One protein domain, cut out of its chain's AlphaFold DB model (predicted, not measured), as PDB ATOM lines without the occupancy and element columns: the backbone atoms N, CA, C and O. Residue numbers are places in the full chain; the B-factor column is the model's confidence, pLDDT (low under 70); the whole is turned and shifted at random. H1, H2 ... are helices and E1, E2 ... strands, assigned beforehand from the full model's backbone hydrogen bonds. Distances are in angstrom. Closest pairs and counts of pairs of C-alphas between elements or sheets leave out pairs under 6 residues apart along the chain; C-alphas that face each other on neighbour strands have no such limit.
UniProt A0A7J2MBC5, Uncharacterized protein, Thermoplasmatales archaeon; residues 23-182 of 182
ATOM      1  N   ASN A  23      15.597 -33.369 -18.025       43.91
ATOM      2  CA  ASN A  23      16.661 -33.191 -17.049       43.91
ATOM      3  C   ASN A  23      17.038 -31.710 -17.151       43.91
ATOM      4  O   ASN A  23      17.978 -31.335 -17.839       43.91
ATOM      5  N   GLY A  24      16.146 -30.863 -16.643       45.03
ATOM      6  CA  GLY A  24      16.041 -29.466 -17.005       45.03
ATOM      7  C   GLY A  24      16.979 -28.659 -16.148       45.03
ATOM      8  O   GLY A  24      16.525 -27.979 -15.235       45.03
ATOM      9  N   SER A  25      18.272 -28.735 -16.444       56.94
ATOM     10  CA  SER A  25      19.133 -27.615 -16.117       56.94
ATOM     11  C   SER A  25      18.770 -26.473 -17.059       56.94
ATOM     12  O   SER A  25      18.896 -26.606 -18.277       56.94
ATOM     13  N   SER A  26      18.250 -25.378 -16.513       74.19
ATOM     14  CA  SER A  26      18.018 -24.163 -17.297       74.19
ATOM     15  C   SER A  26      19.204 -23.225 -17.115       74.19
ATOM     16  O   SER A  26      19.618 -22.973 -15.987       74.19
ATOM     17  N   GLU A  27      19.776 -22.748 -18.217       80.94
ATOM     18  CA  GLU A  27      20.839 -21.744 -18.180       80.94
ATOM     19  C   GLU A  27      20.240 -20.340 -18.083       80.94
ATOM     20  O   GLU A  27      19.264 -20.012 -18.768       80.94
ATOM     21  N   ARG A  28      20.841 -19.490 -17.247       78.25
ATOM     22  CA  ARG A  28      20.523 -18.061 -17.160       78.25
ATOM     23  C   ARG A  28      21.794 -17.233 -17.253       78.25
ATOM     24  O   ARG A  28      22.737 -17.476 -16.513       78.25
ATOM     25  N   ALA A  29      21.801 -16.220 -18.114       81.06
ATOM     26  CA  ALA A  29      22.872 -15.232 -18.125       81.06
ATOM     27  C   ALA A  29      22.745 -14.324 -16.893       81.06
ATOM     28  O   ALA A  29      21.726 -13.651 -16.715       81.06
ATOM     29  N   VAL A  30      23.777 -14.302 -16.056       78.94
ATOM     30  CA  VAL A  30      23.864 -13.480 -14.845       78.94
ATOM     31  C   VAL A  30      25.040 -12.523 -15.001       78.94
ATOM     32  O   VAL A  30      26.103 -12.902 -15.489       78.94
ATOM     33  N   THR A  31      24.848 -11.259 -14.630       80.44
ATOM     34  CA  THR A  31      25.956 -10.306 -14.514       80.44
ATOM     35  C   THR A  31      26.641 -10.527 -13.174       80.44
ATOM     36  O   THR A  31      25.961 -10.605 -12.158       80.44
ATOM     37  N   PHE A  32      27.965 -10.597 -13.187       81.50
ATOM     38  CA  PHE A  32      28.834 -10.657 -12.023       81.50
ATOM     39  C   PHE A  32      29.596  -9.341 -11.922       81.50
ATOM     40  O   PHE A  32      30.011  -8.773 -12.938       81.50
ATOM     41  N   VAL A  33      29.782  -8.864 -10.695       77.50
ATOM     42  CA  VAL A  33      30.622  -7.708 -10.393       77.50
ATOM     43  C   VAL A  33      31.867  -8.207  -9.668       77.50
ATOM     44  O   VAL A  33      31.769  -8.987  -8.721       77.50
ATOM     45  N   LYS A  34      33.033  -7.755 -10.135       79.00
ATOM     46  CA  LYS A  34      34.332  -7.987  -9.521       79.00
ATOM     47  C   LYS A  34      34.879  -6.712  -8.901       79.00
ATOM     48  O   LYS A  34      35.174  -5.768  -9.626       79.00
ATOM     49  N   HIS A  35      35.043  -6.677  -7.582       75.50
ATOM     50  CA  HIS A  35      35.692  -5.551  -6.896       75.50
ATOM     51  C   HIS A  35      37.144  -5.890  -6.577       75.50
ATOM     52  O   HIS A  35      37.408  -6.758  -5.749       75.50
ATOM     53  N   MET A  36      38.080  -5.207  -7.229       75.56
ATOM     54  CA  MET A  36      39.513  -5.439  -7.082       75.56
ATOM     55  C   MET A  36      40.097  -4.682  -5.879       75.56
ATOM     56  O   MET A  36      39.607  -3.601  -5.540       75.56
ATOM     57  N   PRO A  37      41.185  -5.188  -5.265       66.88
ATOM     58  CA  PRO A  37      41.853  -4.514  -4.142       66.88
ATOM     59  C   PRO A  37      42.395  -3.118  -4.490       66.88
ATOM     60  O   PRO A  37      42.500  -2.254  -3.625       66.88
ATOM     61  N   ASP A  38      42.713  -2.881  -5.765       68.38
ATOM     62  CA  ASP A  38      43.157  -1.583  -6.294       68.38
ATOM     63  C   ASP A  38      41.999  -0.585  -6.523       68.38
ATOM     64  O   ASP A  38      42.205   0.531  -7.003       68.38
ATOM     65  N   GLY A  39      40.770  -0.974  -6.170       67.19
ATOM     66  CA  GLY A  39      39.561  -0.174  -6.323       67.19
ATOM     67  C   GLY A  39      38.922  -0.247  -7.708       67.19
ATOM     68  O   GLY A  39      37.885   0.389  -7.917       67.19
ATOM     69  N   ARG A  40      39.482  -1.015  -8.656       74.19
ATOM     70  CA  ARG A  40      38.812  -1.282  -9.935       74.19
ATOM     71  C   ARG A  40      37.547  -2.105  -9.713       74.19
ATOM     72  O   ARG A  40      37.477  -2.970  -8.842       74.19
ATOM     73  N   ILE A  41      36.545  -1.831 -10.540       76.69
ATOM     74  CA  ILE A  41      35.302  -2.593 -10.595       76.69
ATOM     75  C   ILE A  41      35.194  -3.147 -12.008       76.69
ATOM     76  O   ILE A  41      35.180  -2.381 -12.971       76.69
ATOM     77  N   GLU A  42      35.125  -4.464 -12.131       79.19
ATOM     78  CA  GLU A  42      34.913  -5.151 -13.401       79.19
ATOM     79  C   GLU A  42      33.516  -5.768 -13.394       79.19
ATOM     80  O   GLU A  42      33.015  -6.200 -12.363       79.19
ATOM     81  N   THR A  43      32.852  -5.793 -14.542       82.75
ATOM     82  CA  THR A  43      31.533  -6.416 -14.670       82.75
ATOM     83  C   THR A  43      31.527  -7.307 -15.889       82.75
ATOM     84  O   THR A  43      31.883  -6.849 -16.976       82.75
ATOM     85  N   PHE A  44      31.089  -8.549 -15.737       85.06
ATOM     86  CA  PHE A  44      31.028  -9.507 -16.836       85.06
ATOM     87  C   PHE A  44      29.765 -10.357 -16.734       85.06
ATOM     88  O   PHE A  44      29.146 -10.437 -15.679       85.06
ATOM     89  N   GLN A  45      29.345 -10.959 -17.843       86.19
ATOM     90  CA  GLN A  45      28.214 -11.883 -17.854       86.19
ATOM     91  C   GLN A  45      28.715 -13.319 -17.925       86.19
ATOM     92  O   GLN A  45      29.668 -13.608 -18.647       86.19
ATOM     93  N   HIS A  46      28.059 -14.208 -17.190       86.44
ATOM     94  CA  HIS A  46      28.337 -15.636 -17.216       86.44
ATOM     95  C   HIS A  46      27.027 -16.424 -17.132       86.44
ATOM     96  O   HIS A  46      26.065 -15.979 -16.500       86.44
ATOM     97  N   ASN A  47      26.972 -17.580 -17.795       87.12
ATOM     98  CA  ASN A  47      25.797 -18.441 -17.748       87.12
ATOM     99  C   ASN A  47      25.828 -19.276 -16.470       87.12
ATOM    100  O   ASN A  47      26.742 -20.063 -16.252       87.12
ATOM    101  N   VAL A  48      24.800 -19.128 -15.645       85.94
ATOM    102  CA  VAL A  48      24.576 -19.952 -14.462       85.94
ATOM    103  C   VAL A  48      23.673 -21.111 -14.845       85.94
ATOM    104  O   VAL A  48      22.579 -20.919 -15.383       85.94
ATOM    105  N   THR A  49      24.142 -22.320 -14.559       89.25
ATOM    106  CA  THR A  49      23.367 -23.548 -14.741       89.25
ATOM    107  C   THR A  49      22.533 -23.798 -13.490       89.25
ATOM    108  O   THR A  49      23.094 -24.056 -12.429       89.25
ATOM    109  N   LEU A  50      21.206 -23.738 -13.613       85.62
ATOM    110  CA  LEU A  50      20.287 -24.042 -12.514       85.62
ATOM    111  C   LEU A  50      20.139 -25.554 -12.362       85.62
ATOM    112  O   LEU A  50      19.565 -26.196 -13.244       85.62
ATOM    113  N   LEU A  51      20.657 -26.129 -11.277       85.62
ATOM    114  CA  LEU A  51      20.542 -27.566 -11.023       85.62
ATOM    115  C   LEU A  51      19.194 -27.910 -10.380       85.62
ATOM    116  O   LEU A  51      18.546 -27.102  -9.717       85.62
ATOM    117  N   LYS A  52      18.732 -29.143 -10.601       82.69
ATOM    118  CA  LYS A  52      17.445 -29.596 -10.070       82.69
ATOM    119  C   LYS A  52      17.510 -29.682  -8.544       82.69
ATOM    120  O   LYS A  52      18.239 -30.513  -8.018       82.69
ATOM    121  N   GLY A  53      16.662 -28.905  -7.873       82.62
ATOM    122  CA  GLY A  53      16.600 -28.850  -6.411       82.62
ATOM    123  C   GLY A  53      17.396 -27.696  -5.802       82.62
ATOM    124  O   GLY A  53      17.241 -27.475  -4.611       82.62
ATOM    125  N   GLU A  54      18.161 -26.953  -6.608       80.56
ATOM    126  CA  GLU A  54      18.804 -25.704  -6.194       80.56
ATOM    127  C   GLU A  54      17.902 -24.501  -6.499       80.56
ATOM    128  O   GLU A  54      17.198 -24.436  -7.516       80.56
ATOM    129  N   THR A  55      17.955 -23.515  -5.618       79.94
ATOM    130  CA  THR A  55      17.503 -22.148  -5.850       79.94
ATOM    131  C   THR A  55      18.442 -21.439  -6.831       79.94
ATOM    132  O   THR A  55      19.594 -21.821  -7.036       79.94
ATOM    133  N   VAL A  56      17.965 -20.345  -7.434       79.19
ATOM    134  CA  VAL A  56      18.800 -19.499  -8.307       79.19
ATOM    135  C   VAL A  56      20.033 -18.990  -7.563       79.19
ATOM    136  O   VAL A  56      21.121 -18.943  -8.135       79.19
ATOM    137  N   SER A  57      19.864 -18.645  -6.289       76.69
ATOM    138  CA  SER A  57      20.932 -18.094  -5.466       76.69
ATOM    139  C   SER A  57      21.997 -19.136  -5.113       76.69
ATOM    140  O   SER A  57      23.186 -18.840  -5.223       76.69
ATOM    141  N   GLU A  58      21.605 -20.377  -4.805       80.38
ATOM    142  CA  GLU A  58      22.549 -21.492  -4.609       80.38
ATOM    143  C   GLU A  58      23.369 -21.762  -5.876       80.38
ATOM    144  O   GLU A  58      24.596 -21.860  -5.811       80.38
ATOM    145  N   SER A  59      22.727 -21.781  -7.049       84.81
ATOM    146  CA  SER A  59      23.451 -21.960  -8.309       84.81
ATOM    147  C   SER A  59      24.390 -20.784  -8.627       84.81
ATOM    148  O   SER A  59      25.488 -21.015  -9.132       84.81
ATOM    149  N   ILE A  60      24.007 -19.536  -8.316       80.50
ATOM    150  CA  ILE A  60      24.899 -18.368  -8.436       80.50
ATOM    151  C   ILE A  60      26.086 -18.509  -7.481       80.50
ATOM    152  O   ILE A  60      27.215 -18.304  -7.911       80.50
ATOM    153  N   SER A  61      25.847 -18.877  -6.221       80.44
ATOM    154  CA  SER A  61      26.882 -19.051  -5.197       80.44
ATOM    155  C   SER A  61      27.911 -20.110  -5.608       80.44
ATOM    156  O   SER A  61      29.116 -19.849  -5.601       80.44
ATOM    157  N   ARG A  62      27.441 -21.264  -6.102       85.88
ATOM    158  CA  ARG A  62      28.297 -22.319  -6.660       85.88
ATOM    159  C   ARG A  62      29.127 -21.813  -7.841       85.88
ATOM    160  O   ARG A  62      30.340 -22.004  -7.861       85.88
ATOM    161  N   THR A  63      28.504 -21.135  -8.806       86.56
ATOM    162  CA  THR A  63      29.228 -20.570  -9.955       86.56
ATOM    163  C   THR A  63      30.212 -19.470  -9.537       86.56
ATOM    164  O   THR A  63      31.312 -19.406 -10.078       86.56
ATOM    165  N   CYS A  64      29.885 -18.632  -8.547       82.75
ATOM    166  CA  CYS A  64      30.825 -17.664  -7.979       82.75
ATOM    167  C   CYS A  64      32.053 -18.364  -7.381       82.75
ATOM    168  O   CYS A  64      33.176 -17.914  -7.607       82.75
ATOM    169  N   ALA A  65      31.847 -19.457  -6.640       82.19
ATOM    170  CA  ALA A  65      32.932 -20.238  -6.060       82.19
ATOM    171  C   ALA A  65      33.841 -20.822  -7.151       82.19
ATOM    172  O   ALA A  65      35.054 -20.644  -7.076       82.19
ATOM    173  N   GLU A  66      33.256 -21.422  -8.196       86.44
ATOM    174  CA  GLU A  66      33.979 -21.949  -9.364       86.44
ATOM    175  C   GLU A  66      34.847 -20.861 -10.021       86.44
ATOM    176  O   GLU A  66      36.066 -21.024 -10.129       86.44
ATOM    177  N   LEU A  67      34.244 -19.715 -10.361       85.81
ATOM    178  CA  LEU A  67      34.933 -18.583 -10.989       85.81
ATOM    179  C   LEU A  67      36.068 -18.032 -10.120       85.81
ATOM    180  O   LEU A  67      37.126 -17.670 -10.632       85.81
ATOM    181  N   LEU A  68      35.880 -17.989  -8.801       80.12
ATOM    182  CA  LEU A  68      36.914 -17.524  -7.885       80.12
ATOM    183  C   LEU A  68      38.101 -18.492  -7.806       80.12
ATOM    184  O   LEU A  68      39.247 -18.043  -7.774       80.12
ATOM    185  N   THR A  69      37.865 -19.809  -7.820       78.19
ATOM    186  CA  THR A  69      38.950 -20.811  -7.886       78.19
ATOM    187  C   THR A  69      39.775 -20.740  -9.171       78.19
ATOM    188  O   THR A  69      40.926 -21.196  -9.195       78.19
ATOM    189  N   GLU A  70      39.219 -20.172 -10.234       84.38
ATOM    190  CA  GLU A  70      39.907 -19.964 -11.509       84.38
ATOM    191  C   GLU A  70      40.609 -18.594 -11.585       84.38
ATOM    192  O   GLU A  70      41.516 -18.404 -12.403       84.38
ATOM    193  N   ASP A  71      40.264 -17.649 -10.706       82.25
ATOM    194  CA  ASP A  71      40.786 -16.284 -10.736       82.25
ATOM    195  C   ASP A  71      42.219 -16.186 -10.191       82.25
ATOM    196  O   ASP A  71      42.479 -16.163  -8.985       82.25
ATOM    197  N   ARG A  72      43.188 -16.103 -11.107       82.56
ATOM    198  CA  ARG A  72      44.616 -16.103 -10.760       82.56
ATOM    199  C   ARG A  72      45.040 -14.903  -9.910       82.56
ATOM    200  O   ARG A  72      45.933 -15.047  -9.080       82.56
ATOM    201  N   GLU A  73      44.450 -13.729 -10.134       76.75
ATOM    202  CA  GLU A  73      44.806 -12.526  -9.373       76.75
ATOM    203  C   GLU A  73      44.314 -12.642  -7.935       76.75
ATOM    204  O   GLU A  73      45.090 -12.431  -7.006       76.75
ATOM    205  N   LEU A  74      43.058 -13.048  -7.737       74.88
ATOM    206  CA  LEU A  74      42.489 -13.188  -6.397       74.88
ATOM    207  C   LEU A  74      43.129 -14.330  -5.605       74.88
ATOM    208  O   LEU A  74      43.372 -14.173  -4.411       74.88
ATOM    209  N   ARG A  75      43.499 -15.434  -6.265       75.25
ATOM    210  CA  ARG A  75      44.268 -16.509  -5.618       75.25
ATOM    211  C   ARG A  75      45.637 -16.050  -5.141       75.25
ATOM    212  O   ARG A  75      46.022 -16.379  -4.026       75.25
ATOM    213  N   HIS A  76      46.341 -15.243  -5.935       77.75
ATOM    214  CA  HIS A  76      47.619 -14.679  -5.503       77.75
ATOM    215  C   HIS A  76      47.471 -13.843  -4.224       77.75
ATOM    216  O   HIS A  76      48.293 -13.948  -3.316       77.75
ATOM    217  N   TYR A  77      46.400 -13.053  -4.131       71.69
ATOM    218  CA  TYR A  77      46.101 -12.299  -2.921       71.69
ATOM    219  C   TYR A  77      45.779 -13.204  -1.725       71.69
ATOM    220  O   TYR A  77      46.331 -12.977  -0.646       71.69
ATOM    221  N   ALA A  78      44.946 -14.231  -1.918       72.19
ATOM    222  CA  ALA A  78      44.598 -15.202  -0.879       72.19
ATOM    223  C   ALA A  78      45.839 -15.906  -0.302       72.19
ATOM    224  O   ALA A  78      45.960 -16.031   0.913       72.19
ATOM    225  N   ASP A  79      46.797 -16.277  -1.158       71.50
ATOM    226  CA  ASP A  79      48.043 -16.944  -0.755       71.50
ATOM    227  C   ASP A  79      49.018 -16.008  -0.010       71.50
ATOM    228  O   ASP A  79      49.901 -16.464   0.717       71.50
ATOM    229  N   SER A  80      48.888 -14.691  -0.203       70.25
ATOM    230  CA  SER A  80      49.812 -13.685   0.343       70.25
ATOM    231  C   SER A  80      49.397 -13.100   1.700       70.25
ATOM    232  O   SER A  80      50.210 -12.450   2.360       70.25
ATOM    233  N   GLY A  81      48.136 -13.282   2.106       64.00
ATOM    234  CA  GLY A  81      47.520 -12.524   3.195       64.00
ATOM    235  C   GLY A  81      47.306 -13.323   4.478       64.00
ATOM    236  O   GLY A  81      46.527 -14.271   4.514       64.00
ATOM    237  N   THR A  82      47.917 -12.874   5.573       60.91
ATOM    238  CA  THR A  82      47.589 -13.350   6.924       60.91
ATOM    239  C   THR A  82      46.317 -12.664   7.428       60.91
ATOM    240  O   THR A  82      46.236 -11.436   7.386       60.91
ATOM    241  N   GLY A  83      45.346 -13.419   7.951       66.69
ATOM    242  CA  GLY A  83      44.130 -12.865   8.565       66.69
ATOM    243  C   GLY A  83      42.961 -12.618   7.606       66.69
ATOM    244  O   GLY A  83      42.124 -11.771   7.893       66.69
ATOM    245  N   LEU A  84      42.904 -13.322   6.472       82.94
ATOM    246  CA  LEU A  84      41.793 -13.240   5.520       82.94
ATOM    247  C   LEU A  84      40.733 -14.318   5.786       82.94
ATOM    248  O   LEU A  84      41.052 -15.464   6.107       82.94
ATOM    249  N   PHE A  85      39.473 -13.957   5.581       86.50
ATOM    250  CA  PHE A  85      38.334 -14.867   5.520       86.50
ATOM    251  C   PHE A  85      37.930 -15.049   4.069       86.50
ATOM    252  O   PHE A  85      37.742 -14.059   3.361       86.50
ATOM    253  N   PHE A  86      37.776 -16.296   3.649       87.88
ATOM    254  CA  PHE A  86      37.083 -16.637   2.421       87.88
ATOM    255  C   PHE A  86      35.600 -16.837   2.724       87.88
ATOM    256  O   PHE A  86      35.255 -17.573   3.644       87.88
ATOM    257  N   ILE A  87      34.736 -16.161   1.975       88.81
ATOM    258  CA  ILE A  87      33.289 -16.187   2.182       88.81
ATOM    259  C   ILE A  87      32.639 -16.618   0.879       88.81
ATOM    260  O   ILE A  87      32.970 -16.062  -0.167       88.81
ATOM    261  N   VAL A  88      31.715 -17.572   0.958       88.44
ATOM    262  CA  VAL A  88      30.804 -17.970  -0.120       88.44
ATOM    263  C   VAL A  88      29.403 -17.976   0.458       88.44
ATOM    264  O   VAL A  88      29.149 -18.631   1.457       88.44
ATOM    265  N   SER A  89      28.498 -17.220  -0.141       85.38
ATOM    266  CA  SER A  89      27.168 -16.992   0.414       85.38
ATOM    267  C   SER A  89      26.148 -16.759  -0.683       85.38
ATOM    268  O   SER A  89      26.458 -16.186  -1.732       85.38
ATOM    269  N   GLY A  90      24.928 -17.224  -0.446       83.56
ATOM    270  CA  GLY A  90      23.815 -17.098  -1.369       83.56
ATOM    271  C   GLY A  90      22.493 -17.344  -0.658       83.56
ATOM    272  O   GLY A  90      22.391 -18.117   0.285       83.56
ATOM    273  N   GLY A  91      21.465 -16.658  -1.120       80.88
ATOM    274  CA  GLY A  91      20.098 -16.805  -0.642       80.88
ATOM    275  C   GLY A  91      19.247 -15.588  -0.991       80.88
ATOM    276  O   GLY A  91      19.752 -14.646  -1.619       80.88
ATOM    277  N   PRO A  92      17.959 -15.605  -0.623       78.75
ATOM    278  CA  PRO A  92      17.122 -14.412  -0.632       78.75
ATOM    279  C   PRO A  92      17.607 -13.414   0.428       78.75
ATOM    280  O   PRO A  92      18.064 -13.810   1.502       78.75
ATOM    281  N   GLY A  93      17.518 -12.119   0.124       79.38
ATOM    282  CA  GLY A  93      17.884 -11.079   1.076       79.38
ATOM    283  C   GLY A  93      18.392  -9.784   0.451       79.38
ATOM    284  O   GLY A  93      18.612  -9.657  -0.757       79.38
ATOM    285  N   MET A  94      18.637  -8.802   1.313       81.62
ATOM    286  CA  MET A  94      19.145  -7.490   0.929       81.62
ATOM    287  C   MET A  94      20.672  -7.476   0.891       81.62
ATOM    288  O   MET A  94      21.339  -7.839   1.859       81.62
ATOM    289  N   HIS A  95      21.223  -6.939  -0.194       78.25
ATOM    290  CA  HIS A  95      22.664  -6.830  -0.391       78.25
ATOM    291  C   HIS A  95      23.035  -5.375  -0.713       78.25
ATOM    292  O   HIS A  95      22.489  -4.773  -1.640       78.25
ATOM    293  N   MET A  96      23.977  -4.792   0.041       74.94
ATOM    294  CA  MET A  96      24.538  -3.453  -0.219       74.94
ATOM    295  C   MET A  96      26.074  -3.461  -0.314       74.94
ATOM    296  O   MET A  96      26.749  -3.929   0.599       74.94
ATOM    297  N   ALA A  97      26.618  -2.933  -1.417       75.00
ATOM    298  CA  ALA A  97      28.054  -2.812  -1.654       75.00
ATOM    299  C   ALA A  97      28.409  -1.343  -1.871       75.00
ATOM    300  O   ALA A  97      27.940  -0.697  -2.810       75.00
ATOM    301  N   LEU A  98      29.255  -0.814  -0.992       73.12
ATOM    302  CA  LEU A  98      29.814   0.522  -1.123       73.12
ATOM    303  C   LEU A  98      31.218   0.384  -1.719       73.12
ATOM    304  O   LEU A  98      32.114  -0.147  -1.048       73.12
ATOM    305  N   PRO A  99      31.428   0.817  -2.978       64.88
ATOM    306  CA  PRO A  99      32.745   0.745  -3.583       64.88
ATOM    307  C   PRO A  99      33.725   1.622  -2.797       64.88
ATOM    308  O   PRO A  99      33.319   2.616  -2.181       64.88
ATOM    309  N   PRO A 100      35.022   1.283  -2.823       63.53
ATOM    310  CA  PRO A 100      36.015   2.113  -2.170       63.53
ATOM    311  C   PRO A 100      36.021   3.491  -2.841       63.53
ATOM    312  O   PRO A 100      36.020   3.608  -4.069       63.53
ATOM    313  N   SER A 101      36.017   4.559  -2.044       58.09
ATOM    314  CA  SER A 101      36.170   5.913  -2.583       58.09
ATOM    315  C   SER A 101      37.657   6.189  -2.798       58.09
ATOM    316  O   SER A 101      38.407   6.454  -1.859       58.09
ATOM    317  N   GLY A 102      38.099   6.051  -4.048       57.50
ATOM    318  CA  GLY A 102      39.489   6.239  -4.454       57.50
ATOM    319  C   GLY A 102      39.773   7.634  -5.017       57.50
ATOM    320  O   GLY A 102      39.031   8.126  -5.866       57.50
ATOM    321  N   LYS A 103      40.896   8.248  -4.627       52.91
ATOM    322  CA  LYS A 103      41.606   9.227  -5.473       52.91
ATOM    323  C   LYS A 103      43.011   8.703  -5.758       52.91
ATOM    324  O   LYS A 103      43.779   8.460  -4.834       52.91
ATOM    325  N   TYR A 104      43.350   8.535  -7.033       53.88
ATOM    326  CA  TYR A 104      44.711   8.197  -7.450       53.88
ATOM    327  C   TYR A 104      45.610   9.437  -7.361       53.88
ATOM    328  O   TYR A 104      45.283  10.485  -7.926       53.88
ATOM    329  N   SER A 105      46.732   9.336  -6.648       44.72
ATOM    330  CA  SER A 105      47.762  10.376  -6.628       44.72
ATOM    331  C   SER A 105      48.844  10.057  -7.650       44.72
ATOM    332  O   SER A 105      49.715   9.229  -7.401       44.72
ATOM    333  N   TRP A 106      48.834  10.778  -8.771       51.06
ATOM    334  CA  TRP A 106      49.843  10.669  -9.832       51.06
ATOM    335  C   TRP A 106      51.265  11.016  -9.364       51.06
ATOM    336  O   TRP A 106      52.227  10.575  -9.973       51.06
ATOM    337  N   PHE A 107      51.405  11.808  -8.294       43.88
ATOM    338  CA  PHE A 107      52.706  12.231  -7.764       43.88
ATOM    339  C   PHE A 107      53.360  11.180  -6.856       43.88
ATOM    340  O   PHE A 107      54.578  11.142  -6.742       43.88
ATOM    341  N   LEU A 108      52.552  10.352  -6.190       44.66
ATOM    342  CA  LEU A 108      53.033   9.314  -5.272       44.66
ATOM    343  C   LEU A 108      52.872   7.903  -5.845       44.66
ATOM    344  O   LEU A 108      53.295   6.958  -5.196       44.66
ATOM    345  N   GLU A 109      52.231   7.761  -7.011       50.22
ATOM    346  CA  GLU A 109      51.818   6.473  -7.596       50.22
ATOM    347  C   GLU A 109      51.013   5.610  -6.606       50.22
ATOM    348  O   GLU A 109      51.117   4.388  -6.562       50.22
ATOM    349  N   MET A 110      50.190   6.266  -5.779       41.44
ATOM    350  CA  MET A 110      49.421   5.624  -4.714       41.44
ATOM    351  C   MET A 110      47.923   5.867  -4.880       41.44
ATOM    352  O   MET A 110      47.473   6.996  -5.110       41.44
ATOM    353  N   TYR A 111      47.142   4.805  -4.697       49.00
ATOM    354  CA  TYR A 111      45.690   4.868  -4.564       49.00
ATOM    355  C   TYR A 111      45.318   5.183  -3.114       49.00
ATOM    356  O   TYR A 111      45.609   4.410  -2.204       49.00
ATOM    357  N   TRP A 112      44.649   6.316  -2.893       43.50
ATOM    358  CA  TRP A 112      44.063   6.641  -1.595       43.50
ATOM    359  C   TRP A 112      42.641   6.090  -1.550       43.50
ATOM    360  O   TRP A 112      41.737   6.715  -2.103       43.50
ATOM    361  N   ALA A 113      42.437   4.937  -0.914       53.34
ATOM    362  CA  ALA A 113      41.103   4.467  -0.551       53.34
ATOM    363  C   ALA A 113      40.680   5.169   0.752       53.34
ATOM    364  O   ALA A 113      41.106   4.786   1.839       53.34
ATOM    365  N   LEU A 114      39.884   6.239   0.648       49.34
ATOM    366  CA  LEU A 114      39.399   7.013   1.805       49.34
ATOM    367  C   LEU A 114      38.390   6.225   2.654       49.34
ATOM    368  O   LEU A 114      38.211   6.523   3.832       49.34
ATOM    369  N   VAL A 115      37.749   5.218   2.057       58.28
ATOM    370  CA  VAL A 115      36.874   4.254   2.730       58.28
ATOM    371  C   VAL A 115      37.202   2.868   2.158       58.28
ATOM    372  O   VAL A 115      37.190   2.734   0.929       58.28
ATOM    373  N   PRO A 116      37.523   1.857   2.990       65.88
ATOM    374  CA  PRO A 116      37.670   0.483   2.513       65.88
ATOM    375  C   PRO A 116      36.352   0.010   1.893       65.88
ATOM    376  O   PRO A 116      35.289   0.497   2.268       65.88
ATOM    377  N   SER A 117      36.390  -0.940   0.962       75.12
ATOM    378  CA  SER A 117      35.156  -1.553   0.461       75.12
ATOM    379  C   SER A 117      34.351  -2.128   1.626       75.12
ATOM    380  O   SER A 117      34.909  -2.851   2.458       75.12
ATOM    381  N   ILE A 118      33.063  -1.791   1.678       78.62
ATOM    382  CA  ILE A 118      32.122  -2.305   2.676       78.62
ATOM    383  C   ILE A 118      31.035  -3.063   1.933       78.62
ATOM    384  O   ILE A 118      30.417  -2.518   1.016       78.62
ATOM    385  N   ILE A 119      30.786  -4.295   2.361       81.88
ATOM    386  CA  ILE A 119      29.632  -5.069   1.914       81.88
ATOM    387  C   ILE A 119      28.843  -5.496   3.128       81.88
ATOM    388  O   ILE A 119      29.395  -6.035   4.085       81.88
ATOM    389  N   TYR A 120      27.546  -5.249   3.043       84.94
ATOM    390  CA  TYR A 120      26.562  -5.696   3.999       84.94
ATOM    391  C   TYR A 120      25.542  -6.586   3.293       84.94
ATOM    392  O   TYR A 120      24.940  -6.178   2.297       84.94
ATOM    393  N   CYS A 121      25.332  -7.774   3.841       86.31
ATOM    394  CA  CYS A 121      24.339  -8.733   3.388       86.31
ATOM    395  C   CYS A 121      23.417  -9.079   4.558       86.31
ATOM    396  O   CYS A 121      23.879  -9.380   5.661       86.31
ATOM    397  N   HIS A 122      22.113  -9.011   4.318       87.69
ATOM    398  CA  HIS A 122      21.076  -9.444   5.242       87.69
ATOM    399  C   HIS A 122      20.248 -10.512   4.549       87.69
ATOM    400  O   HIS A 122      19.514 -10.200   3.613       87.69
ATOM    401  N   TYR A 123      20.412 -11.744   5.003       87.69
ATOM    402  CA  TYR A 123      19.817 -12.925   4.414       87.69
ATOM    403  C   TYR A 123      18.545 -13.343   5.155       87.69
ATOM    404  O   TYR A 123      18.489 -13.297   6.386       87.69
ATOM    405  N   ASP A 124      17.541 -13.764   4.387       86.44
ATOM    406  CA  ASP A 124      16.267 -14.290   4.882       86.44
ATOM    407  C   ASP A 124      16.302 -15.832   4.998       86.44
ATOM    408  O   ASP A 124      17.333 -16.467   4.781       86.44
ATOM    409  N   ALA A 125      15.177 -16.451   5.370       85.25
ATOM    410  CA  ALA A 125      15.078 -17.903   5.551       85.25
ATOM    411  C   ALA A 125      15.455 -18.687   4.276       85.25
ATOM    412  O   ALA A 125      15.064 -18.309   3.167       85.25
ATOM    413  N   GLY A 126      16.162 -19.810   4.447       80.19
ATOM    414  CA  GLY A 126      16.677 -20.619   3.335       80.19
ATOM    415  C   GLY A 126      17.932 -20.062   2.651       80.19
ATOM    416  O   GLY A 126      18.231 -20.462   1.528       80.19
ATOM    417  N   ALA A 127      18.640 -19.125   3.285       86.12
ATOM    418  CA  ALA A 127      19.964 -18.689   2.858       86.12
ATOM    419  C   ALA A 127      21.083 -19.504   3.519       86.12
ATOM    420  O   ALA A 127      20.896 -20.083   4.586       86.12
ATOM    421  N   HIS A 128      22.259 -19.483   2.892       88.62
ATOM    422  CA  HIS A 128      23.445 -20.215   3.330       88.62
ATOM    423  C   HIS A 128      24.714 -19.378   3.142       88.62
ATOM    424  O   HIS A 128      24.872 -18.700   2.119       88.62
ATOM    425  N   SER A 129      25.632 -19.461   4.105       90.62
ATOM    426  CA  SER A 129      26.963 -18.861   4.028       90.62
ATOM    427  C   SER A 129      28.048 -19.742   4.640       90.62
ATOM    428  O   SER A 129      28.050 -20.004   5.841       90.62
ATOM    429  N   ASP A 130      29.052 -20.075   3.833       91.62
ATOM    430  CA  ASP A 130      30.303 -20.691   4.263       91.62
ATOM    431  C   ASP A 130      31.388 -19.629   4.461       91.62
ATOM    432  O   ASP A 130      31.746 -18.882   3.547       91.62
ATOM    433  N   ILE A 131      31.965 -19.597   5.659       91.81
ATOM    434  CA  ILE A 131      33.069 -18.721   6.042       91.81
ATOM    435  C   ILE A 131      34.254 -19.600   6.436       91.81
ATOM    436  O   ILE A 131      34.231 -20.316   7.438       91.81
ATOM    437  N   THR A 132      35.324 -19.514   5.655       90.81
ATOM    438  CA  THR A 132      36.566 -20.258   5.864       90.81
ATOM    439  C   THR A 132      37.682 -19.286   6.242       90.81
ATOM    440  O   THR A 132      38.114 -18.497   5.394       90.81
ATOM    441  N   PRO A 133      38.179 -19.292   7.489       86.75
ATOM    442  CA  PRO A 133      39.370 -18.527   7.824       86.75
ATOM    443  C   PRO A 133      40.588 -19.132   7.113       86.75
ATOM    444  O   PRO A 133      40.848 -20.330   7.198       86.75
ATOM    445  N   LEU A 134      41.365 -18.303   6.412       82.00
ATOM    446  CA  LEU A 134      42.569 -18.766   5.710       82.00
ATOM    447  C   LEU A 134      43.779 -18.908   6.640       82.00
ATOM    448  O   LEU A 134      44.764 -19.556   6.290       82.00
ATOM    449  N   THR A 135      43.710 -18.334   7.843       74.31
ATOM    450  CA  THR A 135      44.769 -18.443   8.850       74.31
ATOM    451  C   THR A 135      44.206 -18.748  10.232       74.31
ATOM    452  O   THR A 135      43.889 -17.828  10.984       74.31
ATOM    453  N   GLY A 136      44.161 -20.035  10.584       65.50
ATOM    454  CA  GLY A 136      43.749 -20.510  11.910       65.50
ATOM    455  C   GLY A 136      42.263 -20.289  12.226       65.50
ATOM    456  O   GLY A 136      41.621 -19.397  11.689       65.50
ATOM    457  N   GLY A 137      41.722 -21.101  13.135       78.56
ATOM    458  CA  GLY A 137      40.300 -21.084  13.489       78.56
ATOM    459  C   GLY A 137      39.473 -22.115  12.721       78.56
ATOM    460  O   GLY A 137      39.980 -22.794  11.828       78.56
ATOM    461  N   ASP A 138      38.210 -22.236  13.119       85.06
ATOM    462  CA  ASP A 138      37.267 -23.197  12.553       85.06
ATOM    463  C   ASP A 138      36.419 -22.552  11.454       85.06
ATOM    464  O   ASP A 138      36.133 -21.350  11.480       85.06
ATOM    465  N   ASN A 139      35.991 -23.375  10.499       89.94
ATOM    466  CA  ASN A 139      35.009 -22.966   9.505       89.94
ATOM    467  C   ASN A 139      33.676 -22.657  10.189       89.94
ATOM    468  O   ASN A 139      33.249 -23.372  11.097       89.94
ATOM    469  N   VAL A 140      33.002 -21.619   9.706       94.00
ATOM    470  CA  VAL A 140      31.669 -21.231  10.162       94.00
ATOM    471  C   VAL A 140      30.709 -21.419   9.002       94.00
ATOM    472  O   VAL A 140      30.924 -20.865   7.929       94.00
ATOM    473  N   ASN A 141      29.661 -22.200   9.232       93.31
ATOM    474  CA  ASN A 141      28.525 -22.309   8.329       93.31
ATOM    475  C   ASN A 141      27.330 -21.610   9.006       93.31
ATOM    476  O   ASN A 141      27.013 -21.913  10.161       93.31
ATOM    477  N   LEU A 142      26.730 -20.645   8.306       91.94
ATOM    478  CA  LEU A 142      25.503 -19.963   8.701       91.94
ATOM    479  C   LEU A 142      24.365 -20.407   7.784       91.94
ATOM    480  O   LEU A 142      24.391 -20.147   6.584       91.94
ATOM    481  N   GLU A 143      23.342 -20.994   8.388       90.81
ATOM    482  CA  GLU A 143      22.117 -21.426   7.717       90.81
ATOM    483  C   GLU A 143      20.954 -20.504   8.124       90.81
ATOM    484  O   GLU A 143      20.972 -19.896   9.202       90.81
ATOM    485  N   ASP A 144      19.923 -20.428   7.285       89.00
ATOM    486  CA  ASP A 144      18.723 -19.607   7.486       89.00
ATOM    487  C   ASP A 144      19.024 -18.102   7.624       89.00
ATOM    488  O   ASP A 144      19.931 -17.583   6.978       89.00
ATOM    489  N   SER A 145      18.227 -17.354   8.391       91.81
ATOM    490  CA  SER A 145      18.360 -15.903   8.517       91.81
ATOM    491  C   SER A 145      19.641 -15.509   9.250       91.81
ATOM    492  O   SER A 145      19.865 -15.868  10.407       91.81
ATOM    493  N   HIS A 146      20.478 -14.716   8.583       93.44
ATOM    494  CA  HIS A 146      21.728 -14.222   9.147       93.44
ATOM    495  C   HIS A 146      22.180 -12.918   8.483       93.44
ATOM    496  O   HIS A 146      21.667 -12.475   7.452       93.44
ATOM    497  N   ARG A 147      23.162 -12.259   9.097       91.81
ATOM    498  CA  ARG A 147      23.756 -11.011   8.604       91.81
ATOM    499  C   ARG A 147      25.254 -11.171   8.485       91.81
ATOM    500  O   ARG A 147      25.880 -11.749   9.369       91.81
ATOM    501  N   ILE A 148      25.812 -10.604   7.423       90.81
ATOM    502  CA  ILE A 148      27.247 -10.564   7.158       90.81
ATOM    503  C   ILE A 148      27.635  -9.120   6.850       90.81
ATOM    504  O   ILE A 148      27.054  -8.469   5.982       90.81
ATOM    505  N   LEU A 149      28.632  -8.615   7.569       89.38
ATOM    506  CA  LEU A 149      29.288  -7.345   7.299       89.38
ATOM    507  C   LEU A 149      30.774  -7.600   7.113       89.38
ATOM    508  O   LEU A 149      31.447  -8.150   7.982       89.38
ATOM    509  N   CYS A 150      31.301  -7.106   6.011       87.75
ATOM    510  CA  CYS A 150      32.688  -7.299   5.652       87.75
ATOM    511  C   CYS A 150      33.328  -5.957   5.293       87.75
ATOM    512  O   CYS A 150      32.700  -5.104   4.653       87.75
ATOM    513  N   VAL A 151      34.578  -5.767   5.712       83.06
ATOM    514  CA  VAL A 151      35.305  -4.500   5.574       83.06
ATOM    515  C   VAL A 151      36.727  -4.762   5.087       83.06
ATOM    516  O   VAL A 151      37.441  -5.585   5.651       83.06
ATOM    517  N   GLY A 152      37.166  -4.008   4.076       75.75
ATOM    518  CA  GLY A 152      38.540  -4.096   3.559       75.75
ATOM    519  C   GLY A 152      38.748  -5.203   2.527       75.75
ATOM    520  O   GLY A 152      39.832  -5.771   2.460       75.75
ATOM    521  N   PHE A 153      37.712  -5.515   1.749       76.00
ATOM    522  CA  PHE A 153      37.691  -6.631   0.806       76.00
ATOM    523  C   PHE A 153      38.836  -6.695  -0.196       76.00
ATOM    524  O   PHE A 153      39.293  -5.693  -0.744       76.00
ATOM    525  N   VAL A 154      39.181  -7.936  -0.519       75.06
ATOM    526  CA  VAL A 154      40.180  -8.322  -1.496       75.06
ATOM    527  C   VAL A 154      39.502  -9.232  -2.517       75.06
ATOM    528  O   VAL A 154      39.473 -10.444  -2.348       75.06
ATOM    529  N   GLY A 155      38.915  -8.659  -3.569       72.62
ATOM    530  CA  GLY A 155      38.194  -9.459  -4.559       72.62
ATOM    531  C   GLY A 155      36.824  -9.906  -4.082       72.62
ATOM    532  O   GLY A 155      36.706 -10.745  -3.195       72.62
ATOM    533  N   ILE A 156      35.782  -9.396  -4.720       73.44
ATOM    534  CA  ILE A 156      34.432  -9.963  -4.631       73.44
ATOM    535  C   ILE A 156      34.085 -10.476  -6.008       73.44
ATOM    536  O   ILE A 156      34.334  -9.751  -6.949       73.44
ATOM    537  N   LEU A 157      33.537 -11.675  -6.140       72.19
ATOM    538  CA  LEU A 157      32.938 -12.200  -7.359       72.19
ATOM    539  C   LEU A 157      31.493 -12.566  -7.046       72.19
ATOM    540  O   LEU A 157      31.199 -13.541  -6.359       72.19
ATOM    541  N   GLY A 158      30.592 -11.728  -7.536       67.62
ATOM    542  CA  GLY A 158      29.156 -11.903  -7.392       67.62
ATOM    543  C   GLY A 158      28.449 -10.573  -7.568       67.62
ATOM    544  O   GLY A 158      29.079  -9.536  -7.400       67.62
ATOM    545  N   TRP A 159      27.147 -10.636  -7.859       62.28
ATOM    546  CA  TRP A 159      26.132  -9.567  -7.889       62.28
ATOM    547  C   TRP A 159      25.532  -9.303  -9.267       62.28
ATOM    548  O   TRP A 159      26.172  -8.748 -10.157       62.28
ATOM    549  N   SER A 160      24.222  -9.530  -9.361       55.31
ATOM    550  CA  SER A 160      23.363  -8.894 -10.352       55.31
ATOM    551  C   SER A 160      22.994  -7.493  -9.830       55.31
ATOM    552  O   SER A 160      22.076  -7.345  -9.032       55.31
ATOM    553  N   ARG A 161      23.709  -6.459 -10.307       50.81
ATOM    554  CA  ARG A 161      23.518  -5.015 -10.004       50.81
ATOM    555  C   ARG A 161      23.880  -4.596  -8.568       50.81
ATOM    556  O   ARG A 161      23.625  -5.302  -7.609       50.81
ATOM    557  N   THR A 162      24.430  -3.388  -8.423       54.38
ATOM    558  CA  THR A 162      25.018  -2.824  -7.182       54.38
ATOM    559  C   THR A 162      24.011  -2.518  -6.059       54.38
ATOM    560  O   THR A 162      24.413  -2.175  -4.954       54.38
ATOM    561  N   PHE A 163      22.709  -2.636  -6.335       55.62
ATOM    562  CA  PHE A 163      21.612  -2.521  -5.372       55.62
ATOM    563  C   PHE A 163      20.513  -3.491  -5.819       55.62
ATOM    564  O   PHE A 163      19.844  -3.237  -6.825       55.62
ATOM    565  N   SER A 164      20.372  -4.615  -5.119       55.53
ATOM    566  CA  SER A 164      19.369  -5.642  -5.412       55.53
ATOM    567  C   SER A 164      18.649  -6.059  -4.133       55.53
ATOM    568  O   SER A 164      19.253  -6.093  -3.059       55.53
ATOM    569  N   PHE A 165      17.361  -6.362  -4.272       54.25
ATOM    570  CA  PHE A 165      16.522  -6.896  -3.202       54.25
ATOM    571  C   PHE A 165      16.332  -8.416  -3.303       54.25
ATOM    572  O   PHE A 165      15.926  -8.998  -2.310       54.25
ATOM    573  N   ASP A 166      16.671  -9.049  -4.438       57.72
ATOM    574  CA  ASP A 166      16.455 -10.486  -4.661       57.72
ATOM    575  C   ASP A 166      17.601 -11.149  -5.466       57.72
ATOM    576  O   ASP A 166      18.204 -10.525  -6.348       57.72
ATOM    577  N   ASP A 167      17.863 -12.429  -5.156       61.09
ATOM    578  CA  ASP A 167      18.687 -13.418  -5.880       61.09
ATOM    579  C   ASP A 167      20.143 -13.025  -6.219       61.09
ATOM    580  O   ASP A 167      20.539 -12.956  -7.388       61.09
ATOM    581  N   THR A 168      20.988 -12.826  -5.202       69.50
ATOM    582  CA  THR A 168      22.434 -12.606  -5.396       69.50
ATOM    583  C   THR A 168      23.299 -13.500  -4.511       69.50
ATOM    584  O   THR A 168      22.949 -13.780  -3.369       69.50
ATOM    585  N   GLY A 169      24.460 -13.898  -5.037       73.69
ATOM    586  CA  GLY A 169      25.525 -14.541  -4.270       73.69
ATOM    587  C   GLY A 169      26.714 -13.606  -4.045       73.69
ATOM    588  O   GLY A 169      26.969 -12.694  -4.840       73.69
ATOM    589  N   LEU A 170      27.452 -13.860  -2.971       82.38
ATOM    590  CA  LEU A 170      28.700 -13.205  -2.602       82.38
ATOM    591  C   LEU A 170      29.775 -14.286  -2.447       82.38
ATOM    592  O   LEU A 170      29.658 -15.149  -1.583       82.38
ATOM    593  N   ALA A 171      30.837 -14.208  -3.252       85.31
ATOM    594  CA  ALA A 171      32.080 -14.935  -3.011       85.31
ATOM    595  C   ALA A 171      33.253 -13.954  -2.944       85.31
ATOM    596  O   ALA A 171      33.327 -13.040  -3.762       85.31
ATOM    597  N   GLY A 172      34.176 -14.106  -1.999       85.56
ATOM    598  CA  GLY A 172      35.339 -13.217  -1.938       85.56
ATOM    599  C   GLY A 172      36.141 -13.295  -0.652       85.56
ATOM    600  O   GLY A 172      35.833 -14.090   0.236       85.56
ATOM    601  N   PHE A 173      37.168 -12.447  -0.555       85.38
ATOM    602  CA  PHE A 173      38.056 -12.400   0.605       85.38
ATOM    603  C   PHE A 173      37.924 -11.093   1.378       85.38
ATOM    604  O   PHE A 173      37.824 -10.017   0.789       85.38
ATOM    605  N   THR A 174      37.978 -11.158   2.706       86.38
ATOM    606  CA  THR A 174      37.958  -9.964   3.562       86.38
ATOM    607  C   THR A 174      38.868 -10.132   4.782       86.38
ATOM    608  O   THR A 174      38.905 -11.221   5.350       86.38
ATOM    609  N   PRO A 175      39.602  -9.094   5.218       81.19
ATOM    610  CA  PRO A 175      40.389  -9.119   6.452       81.19
ATOM    611  C   PRO A 175      39.539  -8.886   7.707       81.19
ATOM    612  O   PRO A 175      39.920  -9.288   8.802       81.19
ATOM    613  N   TYR A 176      38.383  -8.234   7.563       84.69
ATOM    614  CA  TYR A 176      37.456  -8.002   8.663       84.69
ATOM    615  C   TYR A 176      36.084  -8.547   8.304       84.69
ATOM    616  O   TYR A 176      35.531  -8.235   7.245       84.69
ATOM    617  N   LEU A 177      35.547  -9.339   9.221       89.44
ATOM    618  CA  LEU A 177      34.260  -9.990   9.100       89.44
ATOM    619  C   LEU A 177      33.519  -9.872  10.428       89.44
ATOM    620  O   LEU A 177      34.062 -10.169  11.492       89.44
ATOM    621  N   TRP A 178      32.266  -9.462  10.342       92.88
ATOM    622  CA  TRP A 178      31.287  -9.598  11.401       92.88
ATOM    623  C   TRP A 178      30.093 -10.367  10.855       92.88
ATOM    624  O   TRP A 178      29.652 -10.123   9.732       92.88
ATOM    625  N   TYR A 179      29.557 -11.276  11.659       92.94
ATOM    626  CA  TYR A 179      28.325 -11.974  11.342       92.94
ATOM    627  C   TYR A 179      27.454 -12.136  12.585       92.94
ATOM    628  O   TYR A 179      27.944 -12.113  13.718       92.94
ATOM    629  N   SER A 180      26.156 -12.312  12.363       93.19
ATOM    630  CA  SER A 180      25.191 -12.693  13.392       93.19
ATOM    631  C   SER A 180      24.126 -13.604  12.802       93.19
ATOM    632  O   SER A 180      23.676 -13.355  11.684       93.19
ATOM    633  N   GLN A 181      23.685 -14.586  13.577       90.38
ATOM    634  CA  GLN A 181      22.525 -15.422  13.274       90.38
ATOM    635  C   GLN A 181      21.386 -15.009  14.215       90.38
ATOM    636  O   GLN A 181      21.664 -14.691  15.378       90.38
ATOM    637  N   ASP A 182      20.163 -14.912  13.690       79.88
ATOM    638  CA  ASP A 182      18.981 -14.530  14.482       79.88
ATOM    639  C   ASP A 182      18.503 -15.672  15.404       79.88
ATOM    640  O   ASP A 182      18.670 -16.862  15.044       79.88
TER     641      ASP A 182
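What this domain is: This is residues 23 to 182 of the 182 residues of an uncharacterized protein of Thermoplasmatales archaeon (UniProt A0A7J2MBC5). What shape does the backbone make? Two antiparallel sheets make a sandwich, only partly face to face: a twisted one of seven strands and a smaller, flatter one of four, with H1 and H2 over the larger sheet's other face, which curls round H1. The hairpin of E5 and E6 lies far out at one end, apart from both sheets. What is it made of? The printed part has 160 residues with two named helices and thirteen named strands, in the order E1 E2 H1 H2 and then E3 to E13, and its class is mixed, helices and strands. It is compact, with a radius of gyration of the C-alphas of 15.6 A, and elongated, spanning 58 by 33 by 28 A.

Where its parts are: Where is the largest sheet? Its order is E2, residues 41 to 50, E1, 26 to 35, E11, 154 to 157, E12, 168 to 174, E3, 85 to 91, E8, 128 to 133, and E9, 140 to 143. E1 begins at C-alpha 26 (18.018, -24.163, -17.297) and is 27.7 A long; E2, 26.3 A, bends by 52 degrees at residue 45. Where are the others? The second sheet runs E4, 93 to 98, E7, 118 to 123, E10, 146 to 151, and E13, 176 to 181, which ends at C-alpha 181 (22.525, -15.422, 13.274). E5 is residues 102 to 105, E6 110 to 113, H1 56 to 70, 21.4 A long, and H2 72 to 80.

How they stand to each other: What pairs the strands? In the larger sheet N 34 and O 42 of the hairpin E1 and E2 are within hydrogen-bond range at 2.7 A, as are N 35 and O 156 of E1 and E11, 3.2 A, and N 85 and O 174 of E3 and E12, 2.8 A. In the smaller sheet N 121 of E7 and O 148 of E10 are 2.8 A apart. How do the sheets face? The facing parts are 9.5 A centre to centre, their strands at 33 degrees; the closest C-alphas of E10 and E12 are those of Cys 150 and Thr 174, 6.3 A. Where are the helices? H1 and H2 are on the same face of the larger sheet, two layers, helices on one face of a sheet; the closest C-alphas of H1 and E12 are those of Ser 61 and Gly 169, 4.8 A. In both helices every O i to N i+4 pair is within hydrogen-bond range.

The domain as a whole: How far does it reach? The two C-alphas farthest apart, those of Asn 23 and Phe 107, are 58.7 A apart. Is it unbroken and sure? The printed part has no cut and no long link; 39 residues are under pLDDT 70, among them 99 to 116 and 158 to 168.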